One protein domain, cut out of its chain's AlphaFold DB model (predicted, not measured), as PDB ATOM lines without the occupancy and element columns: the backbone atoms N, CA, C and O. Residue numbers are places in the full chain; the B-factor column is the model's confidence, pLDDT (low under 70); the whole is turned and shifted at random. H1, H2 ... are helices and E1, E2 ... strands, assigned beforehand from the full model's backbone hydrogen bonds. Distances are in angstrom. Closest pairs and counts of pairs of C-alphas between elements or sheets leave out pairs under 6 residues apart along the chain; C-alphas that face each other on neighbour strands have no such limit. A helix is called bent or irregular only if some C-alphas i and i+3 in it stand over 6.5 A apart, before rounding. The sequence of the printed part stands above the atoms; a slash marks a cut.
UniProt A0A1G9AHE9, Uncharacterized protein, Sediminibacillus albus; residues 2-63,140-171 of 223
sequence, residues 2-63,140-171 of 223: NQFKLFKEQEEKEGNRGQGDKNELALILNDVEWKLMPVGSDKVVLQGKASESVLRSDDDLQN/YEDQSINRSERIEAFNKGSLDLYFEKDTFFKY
ATOM      1  N   ASN A   2      23.104  33.534  -6.197       95.38
ATOM      2  CA  ASN A   2      23.990  33.736  -7.350       95.38
ATOM      3  C   ASN A   2      23.305  33.254  -8.627       95.38
ATOM      4  O   ASN A   2      22.330  32.517  -8.554       95.38
ATOM      5  N   GLN A   3      23.804  33.665  -9.786       95.44
ATOM      6  CA  GLN A   3      23.251  33.246 -11.073       95.44
ATOM      7  C   GLN A   3      23.687  31.829 -11.440       95.44
ATOM      8  O   GLN A   3      24.796  31.426 -11.085       95.44
ATOM      9  N   PHE A   4      22.876  31.114 -12.224       95.44
ATOM     10  CA  PHE A   4      23.271  29.822 -12.811       95.44
ATOM     11  C   PHE A   4      24.598  29.927 -13.573       95.44
ATOM     12  O   PHE A   4      25.468  29.063 -13.447       95.44
ATOM     13  N   LYS A   5      24.791  31.041 -14.293       95.44
ATOM     14  CA  LYS A   5      26.027  31.349 -15.017       95.44
ATOM     15  C   LYS A   5      27.289  31.215 -14.159       95.44
ATOM     16  O   LYS A   5      28.269  30.651 -14.635       95.44
ATOM     17  N   LEU A   6      27.258  31.680 -12.906       94.75
ATOM     18  CA  LEU A   6      28.421  31.644 -12.012       94.75
ATOM     19  C   LEU A   6      28.914  30.205 -11.799       94.75
ATOM     20  O   LEU A   6      30.101  29.929 -11.948       94.75
ATOM     21  N   PHE A   7      28.001  29.292 -11.465       93.88
ATOM     22  CA  PHE A   7      28.338  27.901 -11.149       93.88
ATOM     23  C   PHE A   7      28.790  27.130 -12.389       93.88
ATOM     24  O   PHE A   7      29.729  26.339 -12.323       93.88
ATOM     25  N   LYS A   8      28.167  27.409 -13.538       94.69
ATOM     26  CA  LYS A   8      28.602  26.885 -14.834       94.69
ATOM     27  C   LYS A   8      30.046  27.291 -15.136       94.69
ATOM     28  O   LYS A   8      30.883  26.437 -15.418       94.69
ATOM     29  N   GLU A   9      30.335  28.590 -15.075       94.81
ATOM     30  CA  GLU A   9      31.661  29.133 -15.386       94.81
ATOM     31  C   GLU A   9      32.725  28.653 -14.393       94.81
ATOM     32  O   GLU A   9      33.870  28.421 -14.784       94.81
ATOM     33  N   GLN A  10      32.355  28.466 -13.124       93.88
ATOM     34  CA  GLN A  10      33.239  27.894 -12.114       93.88
ATOM     35  C   GLN A  10      33.680  26.474 -12.499       93.88
ATOM     36  O   GLN A  10      34.881  26.205 -12.547       93.88
ATOM     37  N   GLU A  11      32.740  25.583 -12.828       94.12
ATOM     38  CA  GLU A  11      33.078  24.207 -13.210       94.12
ATOM     39  C   GLU A  11      33.869  24.149 -14.526       94.12
ATOM     40  O   GLU A  11      34.830  23.388 -14.634       94.12
ATOM     41  N   GLU A  12      33.530  24.981 -15.515       93.75
ATOM     42  CA  GLU A  12      34.283  25.057 -16.775       93.75
ATOM     43  C   GLU A  12      35.725  25.525 -16.574       93.75
ATOM     44  O   GLU A  12      36.636  25.041 -17.249       93.75
ATOM     45  N   LYS A  13      35.940  26.464 -15.650       94.69
ATOM     46  CA  LYS A  13      37.262  27.016 -15.352       94.69
ATOM     47  C   LYS A  13      38.117  26.058 -14.527       94.69
ATOM     48  O   LYS A  13      39.315  25.948 -14.783       94.69
ATOM     49  N   GLU A  14      37.535  25.425 -13.514       92.00
ATOM     50  CA  GLU A  14      38.266  24.562 -12.579       92.00
ATOM     51  C   GLU A  14      38.401  23.124 -13.096       92.00
ATOM     52  O   GLU A  14      39.328  22.417 -12.707       92.00
ATOM     53  N   GLY A  15      37.504  22.684 -13.984       88.56
ATOM     54  CA  GLY A  15      37.477  21.325 -14.530       88.56
ATOM     55  C   GLY A  15      37.047  20.253 -13.520       88.56
ATOM     56  O   GLY A  15      37.022  19.066 -13.850       88.56
ATOM     57  N   ASN A  16      36.696  20.657 -12.300       86.62
ATOM     58  CA  ASN A  16      36.306  19.780 -11.207       86.62
ATOM     59  C   ASN A  16      34.786  19.595 -11.200       86.62
ATOM     60  O   ASN A  16      34.039  20.410 -10.652       86.62
ATOM     61  N   ARG A  17      34.331  18.488 -11.791       87.75
ATOM     62  CA  ARG A  17      32.907  18.139 -11.825       87.75
ATOM     63  C   ARG A  17      32.343  18.011 -10.405       87.75
ATOM     64  O   ARG A  17      32.886  17.249  -9.604       87.75
ATOM     65  N   GLY A  18      31.245  18.705 -10.106       82.94
ATOM     66  CA  GLY A  18      30.599  18.666  -8.786       82.94
ATOM     67  C   GLY A  18      30.671  19.968  -7.989       82.94
ATOM     68  O   GLY A  18      29.902  20.120  -7.043       82.94
ATOM     69  N   GLN A  19      31.559  20.900  -8.353       84.25
ATOM     70  CA  GLN A  19      31.625  22.237  -7.738       84.25
ATOM     71  C   GLN A  19      30.621  23.224  -8.349       84.25
ATOM     72  O   GLN A  19      30.263  24.217  -7.721       84.25
ATOM     73  N   GLY A  20      30.155  22.930  -9.561       89.31
ATOM     74  CA  GLY A  20      29.054  23.600 -10.229       89.31
ATOM     75  C   GLY A  20      28.320  22.590 -11.103       89.31
ATOM     76  O   GLY A  20      28.221  21.419 -10.741       89.31
ATOM     77  N   ASP A  21      27.818  23.044 -12.246       92.19
ATOM     78  CA  ASP A  21      27.342  22.168 -13.313       92.19
ATOM     79  C   ASP A  21      27.542  22.882 -14.658       92.19
ATOM     80  O   ASP A  21      26.883  23.873 -14.979       92.19
ATOM     81  N   LYS A  22      28.491  22.413 -15.473       93.25
ATOM     82  CA  LYS A  22      28.747  23.012 -16.797       93.25
ATOM     83  C   LYS A  22      27.554  22.854 -17.760       93.25
ATOM     84  O   LYS A  22      27.393  23.636 -18.708       93.25
ATOM     85  N   ASN A  23      26.710  21.855 -17.516       92.75
ATOM     86  CA  ASN A  23      25.533  21.511 -18.307       92.75
ATOM     87  C   ASN A  23      24.234  22.039 -17.678       92.75
ATOM     88  O   ASN A  23      23.147  21.706 -18.142       92.75
ATOM     89  N   GLU A  24      24.343  22.915 -16.683       91.31
ATOM     90  CA  GLU A  24      23.206  23.549 -16.023       91.31
ATOM     91  C   GLU A  24      22.285  24.257 -17.036       91.31
ATOM     92  O   GLU A  24      22.756  24.980 -17.929       91.31
ATOM     93  N   LEU A  25      20.976  24.019 -16.894       93.94
ATOM     94  CA  LEU A  25      19.895  24.476 -17.784       93.94
ATOM     95  C   LEU A  25      20.049  24.079 -19.265       93.94
ATOM     96  O   LEU A  25      19.436  24.692 -20.142       93.94
ATOM     97  N   ALA A  26      20.876  23.077 -19.575       94.31
ATOM     98  CA  ALA A  26      21.095  22.636 -20.944       94.31
ATOM     99  C   ALA A  26      20.288  21.379 -21.292       94.31
ATOM    100  O   ALA A  26      20.224  20.412 -20.534       94.31
ATOM    101  N   LEU A  27      19.747  21.354 -22.507       94.56
ATOM    102  CA  LEU A  27      19.280  20.131 -23.140       94.56
ATOM    103  C   LEU A  27      20.465  19.442 -23.823       94.56
ATOM    104  O   LEU A  27      20.990  19.933 -24.824       94.56
ATOM    105  N   ILE A  28      20.848  18.279 -23.296       94.44
ATOM    106  CA  ILE A  28      21.828  17.386 -23.922       94.44
ATOM    107  C   ILE A  28      21.101  16.367 -24.796       94.44
ATOM    108  O   ILE A  28      20.132  15.729 -24.364       94.44
ATOM    109  N   LEU A  29      21.581  16.228 -26.027       94.62
ATOM    110  CA  LEU A  29      21.117  15.285 -27.032       94.62
ATOM    111  C   LEU A  29      22.287  14.432 -27.518       94.62
ATOM    112  O   LEU A  29      23.252  14.969 -28.055       94.62
ATOM    113  N   ASN A  30      22.180  13.117 -27.378       94.81
ATOM    114  CA  ASN A  30      23.225  12.168 -27.763       94.81
ATOM    115  C   ASN A  30      22.868  11.464 -29.073       94.81
ATOM    116  O   ASN A  30      21.705  11.138 -29.299       94.81
ATOM    117  N   ASP A  31      23.856  11.235 -29.933       94.81
ATOM    118  CA  ASP A  31      23.709  10.511 -31.202       94.81
ATOM    119  C   ASP A  31      22.529  10.993 -32.067       94.81
ATOM    120  O   ASP A  31      21.662  10.223 -32.491       94.81
ATOM    121  N   VAL A  32      22.493  12.300 -32.341       93.19
ATOM    122  CA  VAL A  32      21.415  12.940 -33.105       93.19
ATOM    123  C   VAL A  32      21.832  13.326 -34.518       93.19
ATOM    124  O   VAL A  32      22.968  13.718 -34.796       93.19
ATOM    125  N   GLU A  33      20.858  13.271 -35.424       93.38
ATOM    126  CA  GLU A  33      20.929  13.927 -36.725       93.38
ATOM    127  C   GLU A  33      20.137  15.230 -36.659       93.38
ATOM    128  O   GLU A  33      18.972  15.237 -36.262       93.38
ATOM    129  N   TRP A  34      20.750  16.337 -37.064       90.31
ATOM    130  CA  TRP A  34      20.102  17.643 -37.045       90.31
ATOM    131  C   TRP A  34      20.011  18.228 -38.447       90.31
ATOM    132  O   TRP A  34      20.842  17.972 -39.324       90.31
ATOM    133  N   LYS A  35      18.970  19.037 -38.646       91.50
ATOM    134  CA  LYS A  35      18.736  19.826 -39.853       91.50
ATOM    135  C   LYS A  35      18.358  21.236 -39.438       91.50
ATOM    136  O   LYS A  35      17.460  21.421 -38.624       91.50
ATOM    137  N   LEU A  36      19.023  22.219 -40.027       89.31
ATOM    138  CA  LEU A  36      18.670  23.624 -39.900       89.31
ATOM    139  C   LEU A  36      17.880  24.045 -41.139       89.31
ATOM    140  O   LEU A  36      18.360  23.903 -42.270       89.31
ATOM    141  N   MET A  37      16.678  24.572 -40.922       93.31
ATOM    142  CA  MET A  37      15.775  25.022 -41.980       93.31
ATOM    143  C   MET A  37      15.193  26.392 -41.610       93.31
ATOM    144  O   MET A  37      14.890  26.614 -40.436       93.31
ATOM    145  N   PRO A  38      15.015  27.317 -42.571       90.88
ATOM    146  CA  PRO A  38      14.259  28.536 -42.334       90.88
ATOM    147  C   PRO A  38      12.821  28.188 -41.947       90.88
ATOM    148  O   PRO A  38      12.229  27.257 -42.496       90.88
ATOM    149  N   VAL A  39      12.244  28.962 -41.029       87.56
ATOM    150  CA  VAL A  39      10.858  28.769 -40.588       87.56
ATOM    151  C   VAL A  39       9.913  28.826 -41.795       87.56
ATOM    152  O   VAL A  39       9.960  29.770 -42.582       87.56
ATOM    153  N   GLY A  40       9.064  27.805 -41.950       90.81
ATOM    154  CA  GLY A  40       8.108  27.699 -43.059       90.81
ATOM    155  C   GLY A  40       8.702  27.232 -44.394       90.81
ATOM    156  O   GLY A  40       8.035  27.352 -45.420       90.81
ATOM    157  N   SER A  41       9.935  26.716 -44.409       91.75
ATOM    158  CA  SER A  41      10.581  26.171 -45.606       91.75
ATOM    159  C   SER A  41      11.061  24.736 -45.391       91.75
ATOM    160  O   SER A  41      11.682  24.432 -44.379       91.75
ATOM    161  N   ASP A  42      10.882  23.889 -46.406       91.06
ATOM    162  CA  ASP A  42      11.470  22.540 -46.450       91.06
ATOM    163  C   ASP A  42      12.928  22.542 -46.950       91.06
ATOM    164  O   ASP A  42      13.549  21.493 -47.141       91.06
ATOM    165  N   LYS A  43      13.504  23.725 -47.211       94.50
ATOM    166  CA  LYS A  43      14.882  23.844 -47.686       94.50
ATOM    167  C   LYS A  43      15.855  23.671 -46.520       94.50
ATOM    168  O   LYS A  43      16.076  24.590 -45.734       94.50
ATOM    169  N   VAL A  44      16.515  22.517 -46.487       94.69
ATOM    170  CA  VAL A  44      17.642  22.257 -45.583       94.69
ATOM    171  C   VAL A  44      18.815  23.165 -45.953       94.69
ATOM    172  O   VAL A  44      19.344  23.099 -47.063       94.69
ATOM    173  N   VAL A  45      19.209  24.032 -45.019       95.19
ATOM    174  CA  VAL A  45      20.366  24.933 -45.156       95.19
ATOM    175  C   VAL A  45      21.633  24.241 -44.673       95.19
ATOM    176  O   VAL A  45      22.701  24.428 -45.250       95.19
ATOM    177  N   LEU A  46      21.505  23.423 -43.630       92.06
ATOM    178  CA  LEU A  46      22.611  22.694 -43.034       92.06
ATOM    179  C   LEU A  46      22.085  21.405 -42.400       92.06
ATOM    180  O   LEU A  46      20.982  21.394 -41.855       92.06
ATOM    181  N   GLN A  47      22.855  20.326 -42.485       94.19
ATOM    182  CA  GLN A  47      22.546  19.070 -41.810       94.19
ATOM    183  C   GLN A  47      23.825  18.388 -41.347       94.19
ATOM    184  O   GLN A  47      24.875  18.540 -41.976       94.19
ATOM    185  N   GLY A  48      23.725  17.599 -40.288       93.12
ATOM    186  CA  GLY A  48      24.863  16.885 -39.742       93.12
ATOM    187  C   GLY A  48      24.449  15.792 -38.776       93.12
ATOM    188  O   GLY A  48      23.272  15.624 -38.460       93.12
ATOM    189  N   LYS A  49      25.456  15.052 -38.319       95.56
ATOM    190  CA  LYS A  49      25.339  14.113 -37.207       95.56
ATOM    191  C   LYS A  49      26.254  14.581 -36.095       95.56
ATOM    192  O   LYS A  49      27.345  15.076 -36.376       95.56
ATOM    193  N   ALA A  50      25.814  14.414 -34.862       93.44
ATOM    194  CA  ALA A  50      26.605  14.727 -33.691       93.44
ATOM    195  C   ALA A  50      26.444  13.599 -32.674       93.44
ATOM    196  O   ALA A  50      25.326  13.164 -32.413       93.44
ATOM    197  N   SER A  51      27.561  13.141 -32.106       93.81
ATOM    198  CA  SER A  51      27.534  12.214 -30.970       93.81
ATOM    199  C   SER A  51      26.971  12.886 -29.718       93.81
ATOM    200  O   SER A  51      26.365  12.222 -28.891       93.81
ATOM    201  N   GLU A  52      27.133  14.206 -29.604       94.50
ATOM    202  CA  GLU A  52      26.556  15.030 -28.545       94.50
ATOM    203  C   GLU A  52      26.195  16.414 -29.107       94.50
ATOM    204  O   GLU A  52      26.922  16.992 -29.918       94.50
ATOM    205  N   SER A  53      25.052  16.951 -28.698       93.25
ATOM    206  CA  SER A  53      24.604  18.315 -28.963       93.25
ATOM    207  C   SER A  53      24.067  18.920 -27.677       93.25
ATOM    208  O   SER A  53      23.244  18.309 -27.000       93.25
ATOM    209  N   VAL A  54      24.521  20.129 -27.356       93.81
ATOM    210  CA  VAL A  54      24.125  20.858 -26.149       93.81
ATOM    211  C   VAL A  54      23.377  22.116 -26.575       93.81
ATOM    212  O   VAL A  54      23.935  22.972 -27.261       93.81
ATOM    213  N   LEU A  55      22.110  22.215 -26.185       93.31
ATOM    214  CA  LEU A  55      21.236  23.354 -26.461       93.31
ATOM    215  C   LEU A  55      20.928  24.080 -25.152       93.31
ATOM    216  O   LEU A  55      20.667  23.441 -24.138       93.31
ATOM    217  N   ARG A  56      20.974  25.414 -25.159       93.69
ATOM    218  CA  ARG A  56      20.771  26.238 -23.960       93.69
ATOM    219  C   ARG A  56      20.348  27.653 -24.334       93.69
ATOM    220  O   ARG A  56      20.716  28.129 -25.406       93.69
ATOM    221  N   SER A  57      19.638  28.316 -23.431       92.31
ATOM    222  CA  SER A  57      19.386  29.755 -23.479       92.31
ATOM    223  C   SER A  57      20.349  30.492 -22.545       92.31
ATOM    224  O   SER A  57      20.441  30.169 -21.360       92.31
ATOM    225  N   ASP A  58      21.057  31.497 -23.060       91.25
ATOM    226  CA  ASP A  58      21.924  32.351 -22.235       91.25
ATOM    227  C   ASP A  58      21.122  33.287 -21.316       91.25
ATOM    228  O   ASP A  58      21.632  33.707 -20.271       91.25
ATOM    229  N   ASP A  59      19.868  33.578 -21.677       92.38
ATOM    230  CA  ASP A  59      18.949  34.374 -20.861       92.38
ATOM    231  C   ASP A  59      18.546  33.605 -19.597       92.38
ATOM    232  O   ASP A  59      18.532  34.170 -18.503       92.38
ATOM    233  N   ASP A  60      18.314  32.293 -19.714       93.62
ATOM    234  CA  ASP A  60      17.955  31.444 -18.572       93.62
ATOM    235  C   ASP A  60      19.090  31.384 -17.535       93.62
ATOM    236  O   ASP A  60      18.842  31.365 -16.326       93.62
ATOM    237  N   LEU A  61      20.347  31.449 -17.995       94.31
ATOM    238  CA  LEU A  61      21.527  31.484 -17.127       94.31
ATOM    239  C   LEU A  61      21.636  32.760 -16.278       94.31
ATOM    240  O   LEU A  61      22.414  32.775 -15.317       94.31
ATOM    241  N   GLN A  62      20.895  33.820 -16.621       95.19
ATOM    242  CA  GLN A  62      20.894  35.076 -15.866       95.19
ATOM    243  C   GLN A  62      20.036  35.016 -14.601       95.19
ATOM    244  O   GLN A  62      20.204  35.871 -13.729       95.19
ATOM    245  N   ASN A  63      19.141  34.027 -14.489       96.06
ATOM    246  CA  ASN A  63      18.307  33.846 -13.306       96.06
ATOM    247  C   ASN A  63      19.151  33.455 -12.087       96.06
ATOM    248  O   ASN A  63      20.207  32.824 -12.204       96.06
ATOM    249  N   TYR A 140      16.491  14.057 -10.713       94.19
ATOM    250  CA  TYR A 140      17.731  13.540 -11.279       94.19
ATOM    251  C   TYR A 140      17.422  12.553 -12.389       94.19
ATOM    252  O   TYR A 140      16.709  11.570 -12.169       94.19
ATOM    253  N   GLU A 141      17.972  12.804 -13.569       92.31
ATOM    254  CA  GLU A 141      17.780  11.951 -14.737       92.31
ATOM    255  C   GLU A 141      19.114  11.615 -15.394       92.31
ATOM    256  O   GLU A 141      20.108  12.317 -15.232       92.31
ATOM    257  N   ASP A 142      19.168  10.491 -16.104       94.00
ATOM    258  CA  ASP A 142      20.339  10.127 -16.895       94.00
ATOM    259  C   ASP A 142      20.355  10.974 -18.174       94.00
ATOM    260  O   ASP A 142      19.542  10.772 -19.086       94.00
ATOM    261  N   GLN A 143      21.262  11.952 -18.238       91.62
ATOM    262  CA  GLN A 143      21.352  12.848 -19.389       91.62
ATOM    263  C   GLN A 143      21.989  12.195 -20.622       91.62
ATOM    264  O   GLN A 143      21.869  12.751 -21.716       91.62
ATOM    265  N   SER A 144      22.570  10.993 -20.499       91.38
ATOM    266  CA  SER A 144      23.047  10.214 -21.652       91.38
ATOM    267  C   SER A 144      21.898   9.654 -22.504       91.38
ATOM    268  O   SER A 144      22.079   9.340 -23.682       91.38
ATOM    269  N   ILE A 145      20.683   9.594 -21.949       93.06
ATOM    270  CA  ILE A 145      19.490   9.093 -22.632       93.06
ATOM    271  C   ILE A 145      18.667  10.271 -23.166       93.06
ATOM    272  O   ILE A 145      18.293  11.183 -22.424       93.06
ATOM    273  N   ASN A 146      18.332  10.233 -24.458       92.75
ATOM    274  CA  ASN A 146      17.403  11.189 -25.062       92.75
ATOM    275  C   ASN A 146      15.967  10.850 -24.652       92.75
ATOM    276  O   ASN A 146      15.456   9.787 -25.004       92.75
ATOM    277  N   ARG A 147      15.304  11.770 -23.948       91.12
ATOM    278  CA  ARG A 147      13.902  11.636 -23.532       91.12
ATOM    279  C   ARG A 147      13.038  12.691 -24.203       91.12
ATOM    280  O   ARG A 147      13.388  13.872 -24.194       91.12
ATOM    281  N   SER A 148      11.916  12.268 -24.783       90.62
ATOM    282  CA  SER A 148      10.981  13.159 -25.480       90.62
ATOM    283  C   SER A 148      10.428  14.242 -24.563       90.62
ATOM    284  O   SER A 148      10.319  15.388 -24.987       90.62
ATOM    285  N   GLU A 149      10.154  13.901 -23.304       90.44
ATOM    286  CA  GLU A 149       9.609  14.824 -22.309       90.44
ATOM    287  C   GLU A 149      10.570  15.991 -22.058       90.44
ATOM    288  O   GLU A 149      10.144  17.142 -22.035       90.44
ATOM    289  N   ARG A 150      11.880  15.720 -21.965       89.31
ATOM    290  CA  ARG A 150      12.915  16.747 -21.758       89.31
ATOM    291  C   ARG A 150      13.048  17.673 -22.965       89.31
ATOM    292  O   ARG A 150      13.181  18.884 -22.817       89.31
ATOM    293  N   ILE A 151      12.984  17.108 -24.170       91.56
ATOM    294  CA  ILE A 151      13.022  17.881 -25.419       91.56
ATOM    295  C   ILE A 151      11.795  18.792 -25.513       91.56
ATOM    296  O   ILE A 151      11.906  19.962 -25.876       91.56
ATOM    297  N   GLU A 152      10.621  18.267 -25.173       91.50
ATOM    298  CA  GLU A 152       9.375  19.026 -25.167       91.50
ATOM    299  C   GLU A 152       9.379  20.123 -24.094       91.50
ATOM    300  O   GLU A 152       9.020  21.261 -24.397       91.50
ATOM    301  N   ALA A 153       9.836  19.815 -22.878       90.38
ATOM    302  CA  ALA A 153       9.983  20.774 -21.787       90.38
ATOM    303  C   ALA A 153      10.932  21.919 -22.168       90.38
ATOM    304  O   ALA A 153      10.581  23.083 -21.976       90.38
ATOM    305  N   PHE A 154      12.074  21.602 -22.789       92.31
ATOM    306  CA  PHE A 154      13.022  22.594 -23.296       92.31
ATOM    307  C   PHE A 154      12.386  23.509 -24.347       92.31
ATOM    308  O   PHE A 154      12.414  24.729 -24.215       92.31
ATOM    309  N   ASN A 155      11.729  22.932 -25.358       90.06
ATOM    310  CA  ASN A 155      11.094  23.705 -26.429       90.06
ATOM    311  C   ASN A 155       9.936  24.590 -25.944       90.06
ATOM    312  O   ASN A 155       9.643  25.611 -26.564       90.06
ATOM    313  N   LYS A 156       9.258  24.200 -24.859       91.94
ATOM    314  CA  LYS A 156       8.177  24.981 -24.241       91.94
ATOM    315  C   LYS A 156       8.672  26.012 -23.223       91.94
ATOM    316  O   LYS A 156       7.848  26.781 -22.735       91.94
ATOM    317  N   GLY A 157       9.964  26.017 -22.883       89.81
ATOM    318  CA  GLY A 157      10.499  26.835 -21.793       89.81
ATOM    319  C   GLY A 157       9.886  26.469 -20.437       89.81
ATOM    320  O   GLY A 157       9.499  27.358 -19.680       89.81
ATOM    321  N   SER A 158       9.716  25.170 -20.155       92.94
ATOM    322  CA  SER A 158       9.146  24.714 -18.880       92.94
ATOM    323  C   SER A 158      10.017  25.149 -17.701       92.94
ATOM    324  O   SER A 158      11.244  25.077 -17.758       92.94
ATOM    325  N   LEU A 159       9.373  25.507 -16.587       93.06
ATOM    326  CA  LEU A 159      10.065  25.763 -15.324       93.06
ATOM    327  C   LEU A 159      10.766  24.510 -14.780       93.06
ATOM    328  O   LEU A 159      11.707  24.642 -14.004       93.06
ATOM    329  N   ASP A 160      10.356  23.313 -15.209       91.38
ATOM    330  CA  ASP A 160      10.960  22.048 -14.774       91.38
ATOM    331  C   ASP A 160      12.462  21.977 -15.076       91.38
ATOM    332  O   ASP A 160      13.211  21.402 -14.293       91.38
ATOM    333  N   LEU A 161      12.919  22.644 -16.143       92.75
ATOM    334  CA  LEU A 161      14.333  22.700 -16.537       92.75
ATOM    335  C   LEU A 161      15.234  23.254 -15.426       92.75
ATOM    336  O   LEU A 161      16.406  22.905 -15.339       92.75
ATOM    337  N   TYR A 162      14.686  24.114 -14.566       95.75
ATOM    338  CA  TYR A 162      15.406  24.721 -13.451       95.75
ATOM    339  C   TYR A 162      15.563  23.782 -12.248       95.75
ATOM    340  O   TYR A 162      16.361  24.049 -11.341       95.75
ATOM    341  N   PHE A 163      14.819  22.678 -12.245       96.12
ATOM    342  CA  PHE A 163      14.740  21.695 -11.171       96.12
ATOM    343  C   PHE A 163      15.128  20.301 -11.668       96.12
ATOM    344  O   PHE A 163      14.643  19.301 -11.148       96.12
ATOM    345  N   GLU A 164      16.006  20.221 -12.666       94.19
ATOM    346  CA  GLU A 164      16.518  18.970 -13.221       94.19
ATOM    347  C   GLU A 164      18.051  18.974 -13.232       94.19
ATOM    348  O   GLU A 164      18.673  19.985 -13.551       94.19
ATOM    349  N   LYS A 165      18.666  17.836 -12.898       94.88
ATOM    350  CA  LYS A 165      20.120  17.619 -12.963       94.88
ATOM    351  C   LYS A 165      20.455  16.219 -13.468       94.88
ATOM    352  O   LYS A 165      19.629  15.307 -13.431       94.88
ATOM    353  N   ASP A 166      21.695  16.039 -13.912       94.94
ATOM    354  CA  ASP A 166      22.222  14.710 -14.222       94.94
ATOM    355  C   ASP A 166      22.290  13.824 -12.967       94.94
ATOM    356  O   ASP A 166      22.556  14.301 -11.859       94.94
ATOM    357  N   THR A 167      22.116  12.514 -13.148       94.56
ATOM    358  CA  THR A 167      22.156  11.521 -12.058       94.56
ATOM    359  C   THR A 167      23.469  11.550 -11.277       94.56
ATOM    360  O   THR A 167      23.471  11.240 -10.086       94.56
ATOM    361  N   PHE A 168      24.569  11.996 -11.891       92.69
ATOM    362  CA  PHE A 168      25.828  12.249 -11.189       92.69
ATOM    363  C   PHE A 168      25.674  13.148  -9.951       92.69
ATOM    364  O   PHE A 168      26.374  12.951  -8.965       92.69
ATOM    365  N   PHE A 169      24.763  14.124  -9.979       92.44
ATOM    366  CA  PHE A 169      24.562  15.080  -8.889       92.44
ATOM    367  C   PHE A 169      23.564  14.606  -7.828       92.44
ATOM    368  O   PHE A 169      23.289  15.344  -6.887       92.44
ATOM    369  N   LYS A 170      23.024  13.384  -7.943       92.06
ATOM    370  CA  LYS A 170      21.953  12.885  -7.066       92.06
ATOM    371  C   LYS A 170      22.301  12.951  -5.578       92.06
ATOM    372  O   LYS A 170      21.424  13.231  -4.766       92.06
ATOM    373  N   TYR A 171      23.572  12.759  -5.221       88.06
ATOM    374  CA  TYR A 171      24.045  12.858  -3.838       88.06
ATOM    375  C   TYR A 171      23.827  14.249  -3.214       88.06
ATOM    376  O   TYR A 171      23.776  14.364  -1.998       88.06
TER     377      TYR A 171
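This is residues 2 to 63 and 140 to 171 of the 223 residues of an uncharacterized protein of Sediminibacillus albus (UniProt A0A1G9AHE9). A long two-stranded hairpin, E1 and E2, with each strand sharply bent partway along, makes one end of an elongated model, and the helices gather round the other end, where E1 begins and E2 ends. There H1 is on one side and the run H2, H3, E3, H4 on the other, with the unnamed residues 15 to 26 passing between them; the named helices have few contacts with one another. The printed part has 94 residues, with four named helices and three named strands in the order H1, E1, E2, H2, H3, E3, H4; the sheet is E1 - E2, antiparallel, and the class is mixed, helices and strands. The whole is only just compact, close to loose, with a radius of gyration of the C-alphas of 14.8 A, and it spans 44 by 26 by 25 A.

H1, residues 4 to 14, touches no helix. E1, residues 27 to 36, and E2, residues 46 to 55, form a hairpin, antiparallel at 163 degrees between their directions. N 29 and O 53 are within hydrogen-bond range at 2.8 A, and so are N 36 and O 46 at 2.8 A. E1 bends by 109 degrees at residue 31, and E2 bends by 112 degrees at residue 51. H2, residues 148 to 156, has 3 pairs of C-alphas within 8 A of E1, the closest those of Leu 27 and Phe 154 at 6.7 A. H2 and H3, residues 159 to 163, touch only at the corner by their link, and only just, with 3 pairs of C-alphas within 8 A; the closest are those of Phe 154 and Leu 161, 6.9 A apart. E3, residues 164 to 166, pairs with no named strand, but residues 140 to 141 pair with its residues 165 to 166, parallel. H3 and E3 meet only through their link, and so do E3 and H4, residues 167 to 171. H4 is irregular, with C-alphas 168 and 171 at 7.6 A. H1 is apart from H2, H3, E3 and H4. In H1 and H2 every O i to N i+4 pair is within hydrogen-bond range; in H3 and H4 it is 0 of 1 each, beside 2 of 2 and 1 of 2 O i to N i+3 pairs.

H1 runs 15.9 A from C-alpha 4 at (23.271, 29.822, -12.811). E1 is 17.1 A long, ending at C-alpha 36 at (18.670, 23.624, -39.900), and E2 is 16.6 A. H2 is 12.2 A long, H3 7.5 A, E3 7.2 A and H4 8.5 A, ending at C-alpha 171 at (24.045, 12.858, -3.838).

The two C-alphas farthest apart, those of Lys 43 and Tyr 171, are 46.1 A apart. Residues 64 to 139 are not printed, and C-alphas 63 and 140 are 20.4 A apart across the cut. The link from H1 to E1, 12 residues, is long. The mean pLDDT of the printed part is 92.6, and no printed residue is under 70.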